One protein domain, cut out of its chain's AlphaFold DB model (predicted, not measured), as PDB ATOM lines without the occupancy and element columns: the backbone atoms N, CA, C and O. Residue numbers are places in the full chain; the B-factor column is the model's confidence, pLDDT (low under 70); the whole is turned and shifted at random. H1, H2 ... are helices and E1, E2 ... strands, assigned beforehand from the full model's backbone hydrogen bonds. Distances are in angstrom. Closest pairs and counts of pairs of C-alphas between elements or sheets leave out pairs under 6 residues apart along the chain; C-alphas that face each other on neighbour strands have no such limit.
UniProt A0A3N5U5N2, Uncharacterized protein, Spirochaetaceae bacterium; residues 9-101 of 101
ATOM      1  N   PHE A   9     -34.710   4.436 -29.620       86.62
ATOM      2  CA  PHE A   9     -33.383   3.853 -29.471       86.62
ATOM      3  C   PHE A   9     -32.966   3.733 -27.998       86.62
ATOM      4  O   PHE A   9     -32.544   2.664 -27.560       86.62
ATOM      5  N   ALA A  10     -33.129   4.793 -27.203       88.19
ATOM      6  CA  ALA A  10     -32.800   4.765 -25.778       88.19
ATOM      7  C   ALA A  10     -33.643   3.737 -25.002       88.19
ATOM      8  O   ALA A  10     -33.107   2.999 -24.172       88.19
ATOM      9  N   VAL A  11     -34.942   3.647 -25.300       88.56
ATOM     10  CA  VAL A  11     -35.848   2.664 -24.688       88.56
ATOM     11  C   VAL A  11     -35.475   1.238 -25.097       88.56
ATOM     12  O   VAL A  11     -35.413   0.365 -24.235       88.56
ATOM     13  N   ALA A  12     -35.149   1.000 -26.371       89.25
ATOM     14  CA  ALA A  12     -34.674  -0.303 -26.845       89.25
ATOM     15  C   ALA A  12     -33.356  -0.725 -26.169       89.25
ATOM     16  O   ALA A  12     -33.124  -1.909 -25.941       89.25
ATOM     17  N   GLN A  13     -32.523   0.239 -25.768       89.69
ATOM     18  CA  GLN A  13     -31.335   0.007 -24.941       89.69
ATOM     19  C   GLN A  13     -31.633  -0.137 -23.437       89.69
ATOM     20  O   GLN A  13     -30.710  -0.070 -22.628       89.69
ATOM     21  N   GLY A  14     -32.895  -0.287 -23.024       91.88
ATOM     22  CA  GLY A  14     -33.277  -0.468 -21.621       91.88
ATOM     23  C   GLY A  14     -32.978   0.740 -20.726       91.88
ATOM     24  O   GLY A  14     -32.803   0.586 -19.514       91.88
ATOM     25  N   ARG A  15     -32.863   1.942 -21.303       94.44
ATOM     26  CA  ARG A  15     -32.611   3.182 -20.560       94.44
ATOM     27  C   ARG A  15     -33.921   3.825 -20.118       94.44
ATOM     28  O   ARG A  15     -34.943   3.714 -20.789       94.44
ATOM     29  N   VAL A  16     -33.871   4.542 -18.998       93.31
ATOM     30  CA  VAL A  16     -34.977   5.398 -18.550       93.31
ATOM     31  C   VAL A  16     -34.777   6.815 -19.065       93.31
ATOM     32  O   VAL A  16     -33.647   7.300 -19.143       93.31
ATOM     33  N   MET A  17     -35.882   7.468 -19.410       94.56
ATOM     34  CA  MET A  17     -35.878   8.849 -19.877       94.56
ATOM     35  C   MET A  17     -36.057   9.789 -18.689       94.56
ATOM     36  O   MET A  17     -37.069   9.707 -17.995       94.56
ATOM     37  N   VAL A  18     -35.095  10.681 -18.475       94.12
ATOM     38  CA  VAL A  18     -35.141  11.725 -17.440       94.12
ATOM     39  C   VAL A  18     -35.336  13.073 -18.120       94.12
ATOM     40  O   VAL A  18     -34.689  13.347 -19.135       94.12
ATOM     41  N   ARG A  19     -36.243  13.901 -17.588       95.62
ATOM     42  CA  ARG A  19     -36.425  15.274 -18.071       95.62
ATOM     43  C   ARG A  19     -35.359  16.175 -17.464       95.62
ATOM     44  O   ARG A  19     -35.160  16.183 -16.251       95.62
ATOM     45  N   VAL A  20     -34.715  16.948 -18.320       96.31
ATOM     46  CA  VAL A  20     -33.739  17.969 -17.941       96.31
ATOM     47  C   VAL A  20     -34.148  19.297 -18.556       96.31
ATOM     48  O   VAL A  20     -34.950  19.324 -19.491       96.31
ATOM     49  N   ARG A  21     -33.609  20.390 -18.039       97.06
ATOM     50  CA  ARG A  21     -33.752  21.718 -18.630       97.06
ATOM     51  C   ARG A  21     -32.387  22.362 -18.788       97.06
ATOM     52  O   ARG A  21     -31.496  22.084 -17.985       97.06
ATOM     53  N   GLN A  22     -32.220  23.164 -19.831       96.50
ATOM     54  CA  GLN A  22     -31.033  23.996 -19.962       96.50
ATOM     55  C   GLN A  22     -31.105  25.118 -18.917       96.50
ATOM     56  O   GLN A  22     -32.173  25.695 -18.714       96.50
ATOM     57  N   GLU A  23     -29.995  25.404 -18.244       92.31
ATOM     58  CA  GLU A  23     -29.972  26.359 -17.125       92.31
ATOM     59  C   GLU A  23     -30.309  27.794 -17.567       92.31
ATOM     60  O   GLU A  23     -31.039  28.488 -16.867       92.31
ATOM     61  N   GLU A  24     -29.834  28.219 -18.742       93.31
ATOM     62  CA  GLU A  24     -29.973  29.603 -19.220       93.31
ATOM     63  C   GLU A  24     -31.319  29.884 -19.901       93.31
ATOM     64  O   GLU A  24     -31.966  30.886 -19.608       93.31
ATOM     65  N   THR A  25     -31.758  29.018 -20.821       95.00
ATOM     66  CA  THR A  25     -33.001  29.248 -21.587       95.00
ATOM     67  C   THR A  25     -34.229  28.597 -20.963       95.00
ATOM     68  O   THR A  25     -35.347  28.837 -21.420       95.00
ATOM     69  N   HIS A  26     -34.045  27.732 -19.960       91.50
ATOM     70  CA  HIS A  26     -35.083  26.850 -19.422       91.50
ATOM     71  C   HIS A  26     -35.716  25.899 -20.457       91.50
ATOM     72  O   HIS A  26     -36.760  25.294 -20.190       91.50
ATOM     73  N   GLU A  27     -35.082  25.704 -21.619       94.50
ATOM     74  CA  GLU A  27     -35.569  24.774 -22.633       94.50
ATOM     75  C   GLU A  27     -35.533  23.333 -22.108       94.50
ATOM     76  O   GLU A  27     -34.538  22.864 -21.550       94.50
ATOM     77  N   SER A  28     -36.643  22.616 -22.281       93.94
ATOM     78  CA  SER A  28     -36.791  21.242 -21.807       93.94
ATOM     79  C   SER A  28     -36.210  20.234 -22.792       93.94
ATOM     80  O   SER A  28     -36.551  20.226 -23.971       93.94
ATOM     81  N   ALA A  29     -35.428  19.292 -22.278       93.25
ATOM     82  CA  ALA A  29     -34.908  18.157 -23.025       93.25
ATOM     83  C   ALA A  29     -35.131  16.838 -22.267       93.25
ATOM     84  O   ALA A  29     -35.591  16.795 -21.121       93.25
ATOM     85  N   THR A  30     -34.819  15.720 -22.925       93.44
ATOM     86  CA  THR A  30     -34.847  14.395 -22.294       93.44
ATOM     87  C   THR A  30     -33.572  13.631 -22.582       93.44
ATOM     88  O   THR A  30     -33.064  13.655 -23.701       93.44
ATOM     89  N   ILE A  31     -33.076  12.919 -21.576       92.75
ATOM     90  CA  ILE A  31     -31.858  12.114 -21.673       92.75
ATOM     91  C   ILE A  31     -32.148  10.660 -21.314       92.75
ATOM     92  O   ILE A  31     -32.952  10.372 -20.429       92.75
ATOM     93  N   GLY A  32     -31.467   9.733 -21.987       94.06
ATOM     94  CA  GLY A  32     -31.528   8.308 -21.675       94.06
ATOM     95  C   GLY A  32     -30.423   7.896 -20.703       94.06
ATOM     96  O   GLY A  32     -29.247   7.853 -21.080       94.06
ATOM     97  N   VAL A  33     -30.782   7.508 -19.479       94.88
ATOM     98  CA  VAL A  33     -29.831   7.072 -18.440       94.88
ATOM     99  C   VAL A  33     -30.039   5.612 -18.044       94.88
ATOM    100  O   VAL A  33     -31.112   5.036 -18.220       94.88
ATOM    101  N   CYS A  34     -28.996   4.987 -17.494       95.81
ATOM    102  CA  CYS A  34     -29.127   3.650 -16.919       95.81
ATOM    103  C   CYS A  34     -30.049   3.708 -15.678       95.81
ATOM    104  O   CYS A  34     -29.752   4.486 -14.765       95.81
ATOM    105  N   PRO A  35     -31.108   2.875 -15.601       95.62
ATOM    106  CA  PRO A  35     -32.079   2.918 -14.509       95.62
ATOM    107  C   PRO A  35     -31.431   2.686 -13.146       95.62
ATOM    108  O   PRO A  35     -31.649   3.450 -12.209       95.62
ATOM    109  N   ALA A  36     -30.598   1.653 -13.028       96.06
ATOM    110  CA  ALA A  36     -29.902   1.351 -11.785       96.06
ATOM    111  C   ALA A  36     -28.893   2.437 -11.398       96.06
ATOM    112  O   ALA A  36     -28.881   2.857 -10.248       96.06
ATOM    113  N   CYS A  37     -28.078   2.939 -12.337       95.69
ATOM    114  CA  CYS A  37     -27.138   4.026 -12.035       95.69
ATOM    115  C   CYS A  37     -27.851   5.299 -11.580       95.69
ATOM    116  O   CYS A  37     -27.340   5.984 -10.701       95.69
ATOM    117  N   TRP A  38     -29.024   5.601 -12.142       95.88
ATOM    118  CA  TRP A  38     -29.839   6.719 -11.677       95.88
ATOM    119  C   TRP A  38     -30.354   6.510 -10.249       95.88
ATOM    120  O   TRP A  38     -30.655   7.473  -9.563       95.88
ATOM    121  N   ASN A  39     -30.435   5.268  -9.772       95.38
ATOM    122  CA  ASN A  39     -30.917   4.931  -8.433       95.38
ATOM    123  C   ASN A  39     -29.800   4.552  -7.444       95.38
ATOM    124  O   ASN A  39     -30.093   4.118  -6.336       95.38
ATOM    125  N   ILE A  40     -28.530   4.748  -7.811       94.00
ATOM    126  CA  ILE A  40     -27.387   4.624  -6.896       94.00
ATOM    127  C   ILE A  40     -26.882   6.044  -6.596       94.00
ATOM    128  O   ILE A  40     -26.440   6.702  -7.541       94.00
ATOM    129  N   PRO A  41     -26.903   6.528  -5.337       92.62
ATOM    130  CA  PRO A  41     -26.579   7.922  -5.004       92.62
ATOM    131  C   PRO A  41     -25.236   8.403  -5.559       92.62
ATOM    132  O   PRO A  41     -25.147   9.433  -6.229       92.62
ATOM    133  N   GLU A  42     -24.192   7.597  -5.383       92.81
ATOM    134  CA  GLU A  42     -22.835   7.920  -5.822       92.81
ATOM    135  C   GLU A  42     -22.743   7.988  -7.355       92.81
ATOM    136  O   GLU A  42     -21.946   8.736  -7.917       92.81
ATOM    137  N   ARG A  43     -23.583   7.220  -8.061       94.94
ATOM    138  CA  ARG A  43     -23.630   7.212  -9.529       94.94
ATOM    139  C   ARG A  43     -24.504   8.329 -10.082       94.94
ATOM    140  O   ARG A  43     -24.105   8.928 -11.080       94.94
ATOM    141  N   ARG A  44     -25.637   8.635  -9.441       95.75
ATOM    142  CA  ARG A  44     -26.484   9.781  -9.795       95.75
ATOM    143  C   ARG A  44     -25.682  11.074  -9.683       95.75
ATOM    144  O   ARG A  44     -25.679  11.840 -10.636       95.75
ATOM    145  N   ALA A  45     -24.914  11.266  -8.610       95.56
ATOM    146  CA  ALA A  45     -24.056  12.444  -8.446       95.56
ATOM    147  C   ALA A  45     -23.077  12.642  -9.622       95.56
ATOM    148  O   ALA A  45     -22.952  13.745 -10.149       95.56
ATOM    149  N   VAL A  46     -22.436  11.566 -10.097       95.69
ATOM    150  CA  VAL A  46     -21.545  11.623 -11.271       95.69
ATOM    151  C   VAL A  46     -22.309  11.973 -12.552       95.69
ATOM    152  O   VAL A  46     -21.788  12.703 -13.392       95.69
ATOM    153  N   LEU A  47     -23.525  11.450 -12.733       95.62
ATOM    154  CA  LEU A  47     -24.359  11.775 -13.895       95.62
ATOM    155  C   LEU A  47     -24.821  13.235 -13.863       95.62
ATOM    156  O   LEU A  47     -24.715  13.909 -14.880       95.62
ATOM    157  N   LEU A  48     -25.244  13.738 -12.703       96.69
ATOM    158  CA  LEU A  48     -25.616  15.142 -12.509       96.69
ATOM    159  C   LEU A  48     -24.442  16.082 -12.794       96.69
ATOM    160  O   LEU A  48     -24.602  17.048 -13.528       96.69
ATOM    161  N   ALA A  49     -23.236  15.753 -12.324       96.88
ATOM    162  CA  ALA A  49     -22.039  16.534 -12.636       96.88
ATOM    163  C   ALA A  49     -21.720  16.563 -14.143       96.88
ATOM    164  O   ALA A  49     -21.206  17.555 -14.653       96.88
ATOM    165  N   LYS A  50     -22.019  15.481 -14.877       95.94
ATOM    166  CA  LYS A  50     -21.887  15.466 -16.342       95.94
ATOM    167  C   LYS A  50     -22.938  16.336 -17.028       95.94
ATOM    168  O   LYS A  50     -22.607  16.936 -18.041       95.94
ATOM    169  N   LEU A  51     -24.161  16.392 -16.501       95.56
ATOM    170  CA  LEU A  51     -25.219  17.253 -17.036       95.56
ATOM    171  C   LEU A  51     -24.903  18.729 -16.820       95.56
ATOM    172  O   LEU A  51     -24.966  19.488 -17.779       95.56
ATOM    173  N   ALA A  52     -24.441  19.098 -15.625       95.88
ATOM    174  CA  ALA A  52     -24.037  20.468 -15.320       95.88
ATOM    175  C   ALA A  52     -22.908  20.960 -16.248       95.88
ATOM    176  O   ALA A  52     -22.928  22.087 -16.721       95.88
ATOM    177  N   ARG A  53     -21.950  20.089 -16.612       96.44
ATOM    178  CA  ARG A  53     -20.906  20.415 -17.612       96.44
ATOM    179  C   ARG A  53     -21.447  20.681 -19.019       96.44
ATOM    180  O   ARG A  53     -20.723  21.225 -19.842       96.44
ATOM    181  N   LEU A  54     -22.665  20.236 -19.302       94.69
ATOM    182  CA  LEU A  54     -23.385  20.478 -20.549       94.69
ATOM    183  C   LEU A  54     -24.459  21.568 -20.374       94.69
ATOM    184  O   LEU A  54     -25.317  21.698 -21.241       94.69
ATOM    185  N   SER A  55     -24.435  22.310 -19.261       96.50
ATOM    186  CA  SER A  55     -25.415  23.345 -18.902       96.50
ATOM    187  C   SER A  55     -26.853  22.828 -18.770       96.50
ATOM    188  O   SER A  55     -27.810  23.540 -19.079       96.50
ATOM    189  N   TYR A  56     -27.013  21.576 -18.326       96.62
ATOM    190  CA  TYR A  56     -28.310  20.958 -18.051       96.62
ATOM    191  C   TYR A  56     -28.467  20.582 -16.580       96.62
ATOM    192  O   TYR A  56     -27.570  20.005 -15.963       96.62
ATOM    193  N   GLU A  57     -29.687  20.742 -16.076       96.12
ATOM    194  CA  GLU A  57     -30.093  20.300 -14.744       96.12
ATOM    195  C   GLU A  57     -31.389  19.469 -14.783       96.12
ATOM    196  O   GLU A  57     -32.165  19.562 -15.742       96.12
ATOM    197  N   PRO A  58     -31.663  18.619 -13.774       96.31
ATOM    198  CA  PRO A  58     -32.938  17.919 -13.674       96.31
ATOM    199  C   PRO A  58     -34.127  18.879 -13.656       96.31
ATOM    200  O   PRO A  58     -34.145  19.856 -12.912       96.31
ATOM    201  N   ALA A  59     -35.168  18.564 -14.427       96.31
ATOM    202  CA  ALA A  59     -36.381  19.379 -14.439       96.31
ATOM    203  C   ALA A  59     -37.234  19.187 -13.169       96.31
ATOM    204  O   ALA A  59     -38.008  20.073 -12.805       96.31
ATOM    205  N   PHE A  60     -37.104  18.035 -12.497       94.62
ATOM    206  CA  PHE A  60     -37.893  17.666 -11.322       94.62
ATOM    207  C   PHE A  60     -37.019  17.464 -10.086       94.62
ATOM    208  O   PHE A  60     -35.941  16.877 -10.157       94.62
ATOM    209  N   LYS A  61     -37.544  17.867  -8.922       94.12
ATOM    210  CA  LYS A  61     -36.865  17.733  -7.624       94.12
ATOM    211  C   LYS A  61     -36.512  16.280  -7.282       94.12
ATOM    212  O   LYS A  61     -35.462  16.026  -6.701       94.12
ATOM    213  N   ASP A  62     -37.348  15.327  -7.688       95.44
ATOM    214  CA  ASP A  62     -37.127  13.890  -7.464       95.44
ATOM    215  C   ASP A  62     -35.877  13.351  -8.174       95.44
ATOM    216  O   ASP A  62     -35.280  12.366  -7.733       95.44
ATOM    217  N   ASP A  63     -35.471  14.003  -9.261       94.62
ATOM    218  CA  ASP A  63     -34.324  13.629 -10.082       94.62
ATOM    219  C   ASP A  63     -33.028  14.328  -9.636       94.62
ATOM    220  O   ASP A  63     -31.937  13.997 -10.111       94.62
ATOM    221  N   CYS A  64     -33.114  15.248  -8.672       94.31
ATOM    222  CA  CYS A  64     -31.954  15.871  -8.050       94.31
ATOM    223  C   CYS A  64     -31.149  14.874  -7.197       94.31
ATOM    224  O   CYS A  64     -31.556  13.734  -6.933       94.31
ATOM    225  N   LYS A  65     -29.974  15.326  -6.740       92.81
ATOM    226  CA  LYS A  65     -29.048  14.532  -5.918       92.81
ATOM    227  C   LYS A  65     -29.705  14.011  -4.635       92.81
ATOM    228  O   LYS A  65     -29.566  12.838  -4.326       92.81
ATOM    229  N   GLU A  66     -30.470  14.847  -3.945       91.56
ATOM    230  CA  GLU A  66     -31.198  14.472  -2.722       91.56
ATOM    231  C   GLU A  66     -32.662  14.088  -3.015       91.56
ATOM    232  O   GLU A  66     -33.525  14.149  -2.144       91.56
ATOM    233  N   GLY A  67     -32.961  13.760  -4.275       93.00
ATOM    234  CA  GLY A  67     -34.296  13.387  -4.722       93.00
ATOM    235  C   GLY A  67     -34.679  11.950  -4.357       93.00
ATOM    236  O   GLY A  67     -34.053  11.283  -3.534       93.00
ATOM    237  N   VAL A  68     -35.723  11.441  -5.006       94.50
ATOM    238  CA  VAL A  68     -36.272  10.115  -4.718       94.50
ATOM    239  C   VAL A  68     -35.437   9.026  -5.394       94.50
ATOM    240  O   VAL A  68     -35.184   9.046  -6.604       94.50
ATOM    241  N   TYR A  69     -35.058   8.021  -4.606       91.62
ATOM    242  CA  TYR A  69     -34.378   6.815  -5.066       91.62
ATOM    243  C   TYR A  69     -35.339   5.632  -5.048       91.62
ATOM    244  O   TYR A  69     -36.012   5.359  -4.058       91.62
ATOM    245  N   ARG A  70     -35.395   4.909  -6.162       91.06
ATOM    246  CA  ARG A  70     -36.217   3.713  -6.353       91.06
ATOM    247  C   ARG A  70     -35.271   2.511  -6.477       91.06
ATOM    248  O   ARG A  70     -34.788   2.252  -7.582       91.06
ATOM    249  N   PRO A  71     -34.947   1.816  -5.371       85.50
ATOM    250  CA  PRO A  71     -34.025   0.681  -5.394       85.50
ATOM    251  C   PRO A  71     -34.592  -0.497  -6.200       85.50
ATOM    252  O   PRO A  71     -35.756  -0.507  -6.604       85.50
ATOM    253  N   GLY A  72     -33.750  -1.495  -6.468       87.38
ATOM    254  CA  GLY A  72     -34.154  -2.722  -7.167       87.38
ATOM    255  C   GLY A  72     -34.315  -2.573  -8.683       87.38
ATOM    256  O   GLY A  72     -34.717  -3.517  -9.357       87.38
ATOM    257  N   LYS A  73     -33.977  -1.413  -9.255       93.38
ATOM    258  CA  LYS A  73     -33.927  -1.229 -10.709       93.38
ATOM    259  C   LYS A  73     -32.733  -1.967 -11.307       93.38
ATOM    260  O   LYS A  73     -31.621  -1.863 -10.785       93.38
ATOM    261  N   SER A  74     -32.970  -2.659 -12.417       93.88
ATOM    262  CA  SER A  74     -31.938  -3.333 -13.207       93.88
ATOM    263  C   SER A  74     -31.073  -2.328 -13.966       93.88
ATOM    264  O   SER A  74     -31.508  -1.220 -14.290       93.88
ATOM    265  N   HIS A  75     -29.824  -2.700 -14.241       96.50
ATOM    266  CA  HIS A  75     -28.972  -1.915 -15.133       96.50
ATOM    267  C   HIS A  75     -29.429  -2.054 -16.581       96.50
ATOM    268  O   HIS A  75     -29.923  -3.105 -16.983       96.50
ATOM    269  N   ALA A  76     -29.214  -1.003 -17.370       95.75
ATOM    270  CA  ALA A  76     -29.350  -1.087 -18.818       95.75
ATOM    271  C   ALA A  76     -28.297  -2.063 -19.395       95.75
ATOM    272  O   ALA A  76     -27.180  -2.130 -18.858       95.75
ATOM    273  N   PRO A  77     -28.608  -2.792 -20.486       94.25
ATOM    274  CA  PRO A  77     -27.640  -3.597 -21.226       94.25
ATOM    275  C   PRO A  77     -26.327  -2.852 -21.505       94.25
ATOM    276  O   PRO A  77     -26.324  -1.678 -21.874       94.25
ATOM    277  N   GLY A  78     -25.195  -3.530 -21.293       91.81
ATOM    278  CA  GLY A  78     -23.859  -2.960 -21.509       91.81
ATOM    279  C   GLY A  78     -23.402  -1.940 -20.457       91.81
ATOM    280  O   GLY A  78     -22.350  -1.327 -20.625       91.81
ATOM    281  N   CYS A  79     -24.145  -1.735 -19.362       94.00
ATOM    282  CA  CYS A  79     -23.695  -0.833 -18.306       94.00
ATOM    283  C   CYS A  79     -22.396  -1.348 -17.647       94.00
ATOM    284  O   CYS A  79     -22.384  -2.467 -17.127       94.00
ATOM    285  N   PRO A  80     -21.330  -0.526 -17.551       93.50
ATOM    286  CA  PRO A  80     -20.071  -0.936 -16.920       93.50
ATOM    287  C   PRO A  80     -20.196  -1.155 -15.403       93.50
ATOM    288  O   PRO A  80     -19.315  -1.740 -14.781       93.50
ATOM    289  N   TYR A  81     -21.299  -0.706 -14.796       93.56
ATOM    290  CA  TYR A  81     -21.587  -0.855 -13.368       93.56
ATOM    291  C   TYR A  81     -22.610  -1.956 -13.080       93.56
ATOM    292  O   TYR A  81     -23.141  -2.004 -11.973       93.56
ATOM    293  N   SER A  82     -22.870  -2.848 -14.041       92.88
ATOM    294  CA  SER A  82     -23.877  -3.917 -13.948       92.88
ATOM    295  C   SER A  82     -23.746  -4.812 -12.710       92.88
ATOM    296  O   SER A  82     -24.744  -5.343 -12.233       92.88
ATOM    297  N   ARG A  83     -22.536  -4.939 -12.151       90.94
ATOM    298  CA  ARG A  83     -22.249  -5.718 -10.933       90.94
ATOM    299  C   ARG A  83     -22.668  -5.026  -9.629       90.94
ATOM    300  O   ARG A  83     -22.655  -5.658  -8.578       90.94
ATOM    301  N   ILE A  84     -22.991  -3.733  -9.665       91.06
ATOM    302  CA  ILE A  84     -23.364  -2.953  -8.481       91.06
ATOM    303  C   ILE A  84     -24.887  -2.929  -8.372       91.06
ATOM    304  O   ILE A  84     -25.555  -2.357  -9.226       91.06
ATOM    305  N   SER A  85     -25.449  -3.499  -7.308       91.25
ATOM    306  CA  SER A  85     -26.895  -3.426  -7.072       91.25
ATOM    307  C   SER A  85     -27.357  -1.981  -6.837       91.25
ATOM    308  O   SER A  85     -26.693  -1.224  -6.130       91.25
ATOM    309  N   SER A  86     -28.514  -1.606  -7.387       90.94
ATOM    310  CA  SER A  86     -29.200  -0.353  -7.030       90.94
ATOM    311  C   SER A  86     -29.866  -0.409  -5.654       90.94
ATOM    312  O   SER A  86     -30.179   0.620  -5.069       90.94
ATOM    313  N   ASP A  87     -30.056  -1.612  -5.116       91.38
ATOM    314  CA  ASP A  87     -30.542  -1.839  -3.762       91.38
ATOM    315  C   ASP A  87     -29.406  -1.665  -2.741       91.38
ATOM    316  O   ASP A  87     -28.379  -2.353  -2.806       91.38
ATOM    317  N   ALA A  88     -29.592  -0.732  -1.806       88.25
ATOM    318  CA  ALA A  88     -28.626  -0.423  -0.761       88.25
ATOM    319  C   ALA A  88     -28.369  -1.609   0.180       88.25
ATOM    320  O   ALA A  88     -27.211  -1.831   0.538       88.25
ATOM    321  N   TRP A  89     -29.390  -2.409   0.508       89.81
ATOM    322  CA  TRP A  89     -29.231  -3.566   1.391       89.81
ATOM    323  C   TRP A  89     -28.383  -4.650   0.739       89.81
ATOM    324  O   TRP A  89     -27.398  -5.091   1.325       89.81
ATOM    325  N   LYS A  90     -28.642  -4.966  -0.532       89.12
ATOM    326  CA  LYS A  90     -27.805  -5.917  -1.286       89.12
ATOM    327  C   LYS A  90     -26.353  -5.453  -1.412       89.12
ATOM    328  O   LYS A  90     -25.428  -6.264  -1.379       89.12
ATOM    329  N   ARG A  91     -26.120  -4.140  -1.561       88.56
ATOM    330  CA  ARG A  91     -24.753  -3.581  -1.552       88.56
ATOM    331  C   ARG A  91     -24.093  -3.748  -0.184       88.56
ATOM    332  O   ARG A  91     -22.909  -4.077  -0.128       88.56
ATOM    333  N   PHE A  92     -24.838  -3.508   0.891       89.75
ATOM    334  CA  PHE A  92     -24.360  -3.669   2.260       89.75
ATOM    335  C   PHE A  92     -24.010  -5.132   2.574       89.75
ATOM    336  O   PHE A  92     -22.877  -5.408   2.964       89.75
ATOM    337  N   GLU A  93     -24.911  -6.076   2.298       90.62
ATOM    338  CA  GLU A  93     -24.681  -7.519   2.466       90.62
ATOM    339  C   GLU A  93     -23.431  -7.994   1.715       90.62
ATOM    340  O   GLU A  93     -22.589  -8.708   2.266       90.62
ATOM    341  N   GLY A  94     -23.262  -7.542   0.468       86.31
ATOM    342  CA  GLY A  94     -22.083  -7.856  -0.334       86.31
ATOM    343  C   GLY A  94     -20.776  -7.369   0.301       86.31
ATOM    344  O   GLY A  94     -19.770  -8.080   0.239       86.31
ATOM    345  N   LYS A  95     -20.783  -6.190   0.942       87.88
ATOM    346  CA  LYS A  95     -19.621  -5.672   1.683       87.88
ATOM    347  C   LYS A  95     -19.324  -6.515   2.921       87.88
ATOM    348  O   LYS A  95     -18.172  -6.891   3.106       87.88
ATOM    349  N   ILE A  96     -20.342  -6.854   3.714       92.12
ATOM    350  CA  ILE A  96     -20.179  -7.695   4.912       92.12
ATOM    351  C   ILE A  96     -19.597  -9.061   4.546       92.12
ATOM    352  O   ILE A  96     -18.642  -9.507   5.178       92.12
ATOM    353  N   ARG A  97     -20.115  -9.709   3.496       88.62
ATOM    354  CA  ARG A  97     -19.597 -11.005   3.039       88.62
ATOM    355  C   ARG A  97     -18.121 -10.930   2.652       88.62
ATOM    356  O   ARG A  97     -17.366 -11.816   3.020       88.62
ATOM    357  N   LYS A  98     -17.715  -9.866   1.952       85.38
ATOM    358  CA  LYS A  98     -16.321  -9.652   1.537       85.38
ATOM    359  C   LYS A  98     -15.374  -9.385   2.713       85.38
ATOM    360  O   LYS A  98     -14.197  -9.677   2.604       85.38
ATOM    361  N   MET A  99     -15.860  -8.809   3.812       84.44
ATOM    362  CA  MET A  99     -15.045  -8.589   5.017       84.44
ATOM    363  C   MET A  99     -14.828  -9.870   5.835       84.44
ATOM    364  O   MET A  99     -13.932  -9.904   6.669       84.44
ATOM    365  N   ARG A 100     -15.672 -10.891   5.641       80.00
ATOM    366  CA  ARG A 100     -15.620 -12.175   6.361       80.00
ATOM    367  C   ARG A 100     -14.843 -13.271   5.619       80.00
ATOM    368  O   ARG A 100     -14.675 -14.348   6.179       80.00
ATOM    369  N   SER A 101     -14.453 -13.018   4.372       70.00
ATOM    370  CA  SER A 101     -13.631 -13.890   3.521       70.00
ATOM    371  C   SER A 101     -12.186 -13.428   3.530       70.00
ATOM    372  O   SER A 101     -11.301 -14.296   3.627       70.00
TER     373      SER A 101
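AT A GLANCE: This is residues 9 to 101 of the 101 residues of an uncharacterized protein of Spirochaetaceae bacterium (UniProt A0A3N5U5N2). A small sheet of three strands, mostly the long hairpin E1 and E2 with short E3 beside E1, has the helix H3 over one face, and from this body the helix H4 sticks out as an arm with its residues 95 to 99. A long stretch with no named element, residues 59 to 87, runs from E3 back past H2 to H4. The printed part has 93 residues, with four named helices and three named strands in the order H1 E1 E2 H2 H3 E3 H4; the sheet's order is E2, E1, E3, all antiparallel, and the class is mixed, helices and strands. The whole is only just compact, close to loose, with a radius of gyration of the C-alphas of 14.7 A, and elongated, spanning 53 by 28 by 20 A.

IN THESE COORDINATES: H1 is residues 9 to 12, with C-alpha 9 at (-33.383, 3.853, -29.471). E1 is residues 16 to 22, 19.1 A from first to last C-alpha, and E2 is residues 28 to 33, 16.1 A long. H2 is residues 35 to 38, and H3 is residues 41 to 52, 16.4 A long from C-alpha 41 at (-26.579, 7.922, -5.004). E3 is residues 56 to 58. H4 is residues 88 to 99, 16.9 A long, ending with C-alpha 99 at (-15.045, -8.589, 5.017).

HOW THE PARTS SIT: E1 is the inner strand. E2 and E1 form a hairpin, antiparallel at 143 degrees, with N 18 and O 31 2.9 A apart, within hydrogen-bond range. E3 is antiparallel to E1 at 125 degrees, with N 21 and O 57 at 2.8 A, within range. H3 is on one face of the sheet, two layers in all, at a height over the sheet of 7.2 A. It lies over E3, but only just, with 3 of its 12 C-alphas falling on E3, and runs along the strands at 15 degrees to E3 on the local plane. The closest C-alphas of H3 and E3 are those of Leu 51 and Glu 57, 6.2 A apart. E2, H2, H3 and E3 make a split strand-helix-strand unit, two strands of one sheet joined through helices, with E1 between the two strands in the sheet, and its crossover is right-handed. H2 and H3 touch only at the corner, closest at the C-alphas of Trp 38 and Arg 44, 4.9 A apart; H3 touches H2 with residues 43 to 47 alone. H1 only grazes the sheet with residues 9 to 11, and H2 only grazes it with residues 35 to 38. H4 is not on the sheet and is apart from H1, H2 and H3. In H4 every O i to N i+4 pair is within hydrogen-bond range, in H3 7 of 8; H1 and H2 are too short for such a pair.

THE WHOLE: The two C-alphas farthest apart are those of Thr 25 and Ser 101, 53.5 A. Residues 95 to 101 stand free. The printed part has no cut and ends at residue 101, the chain's last. The link from E3 to H4, 29 residues, is long; the others are tight. The mean pLDDT of the printed part is 92.7, and no printed residue is under 70.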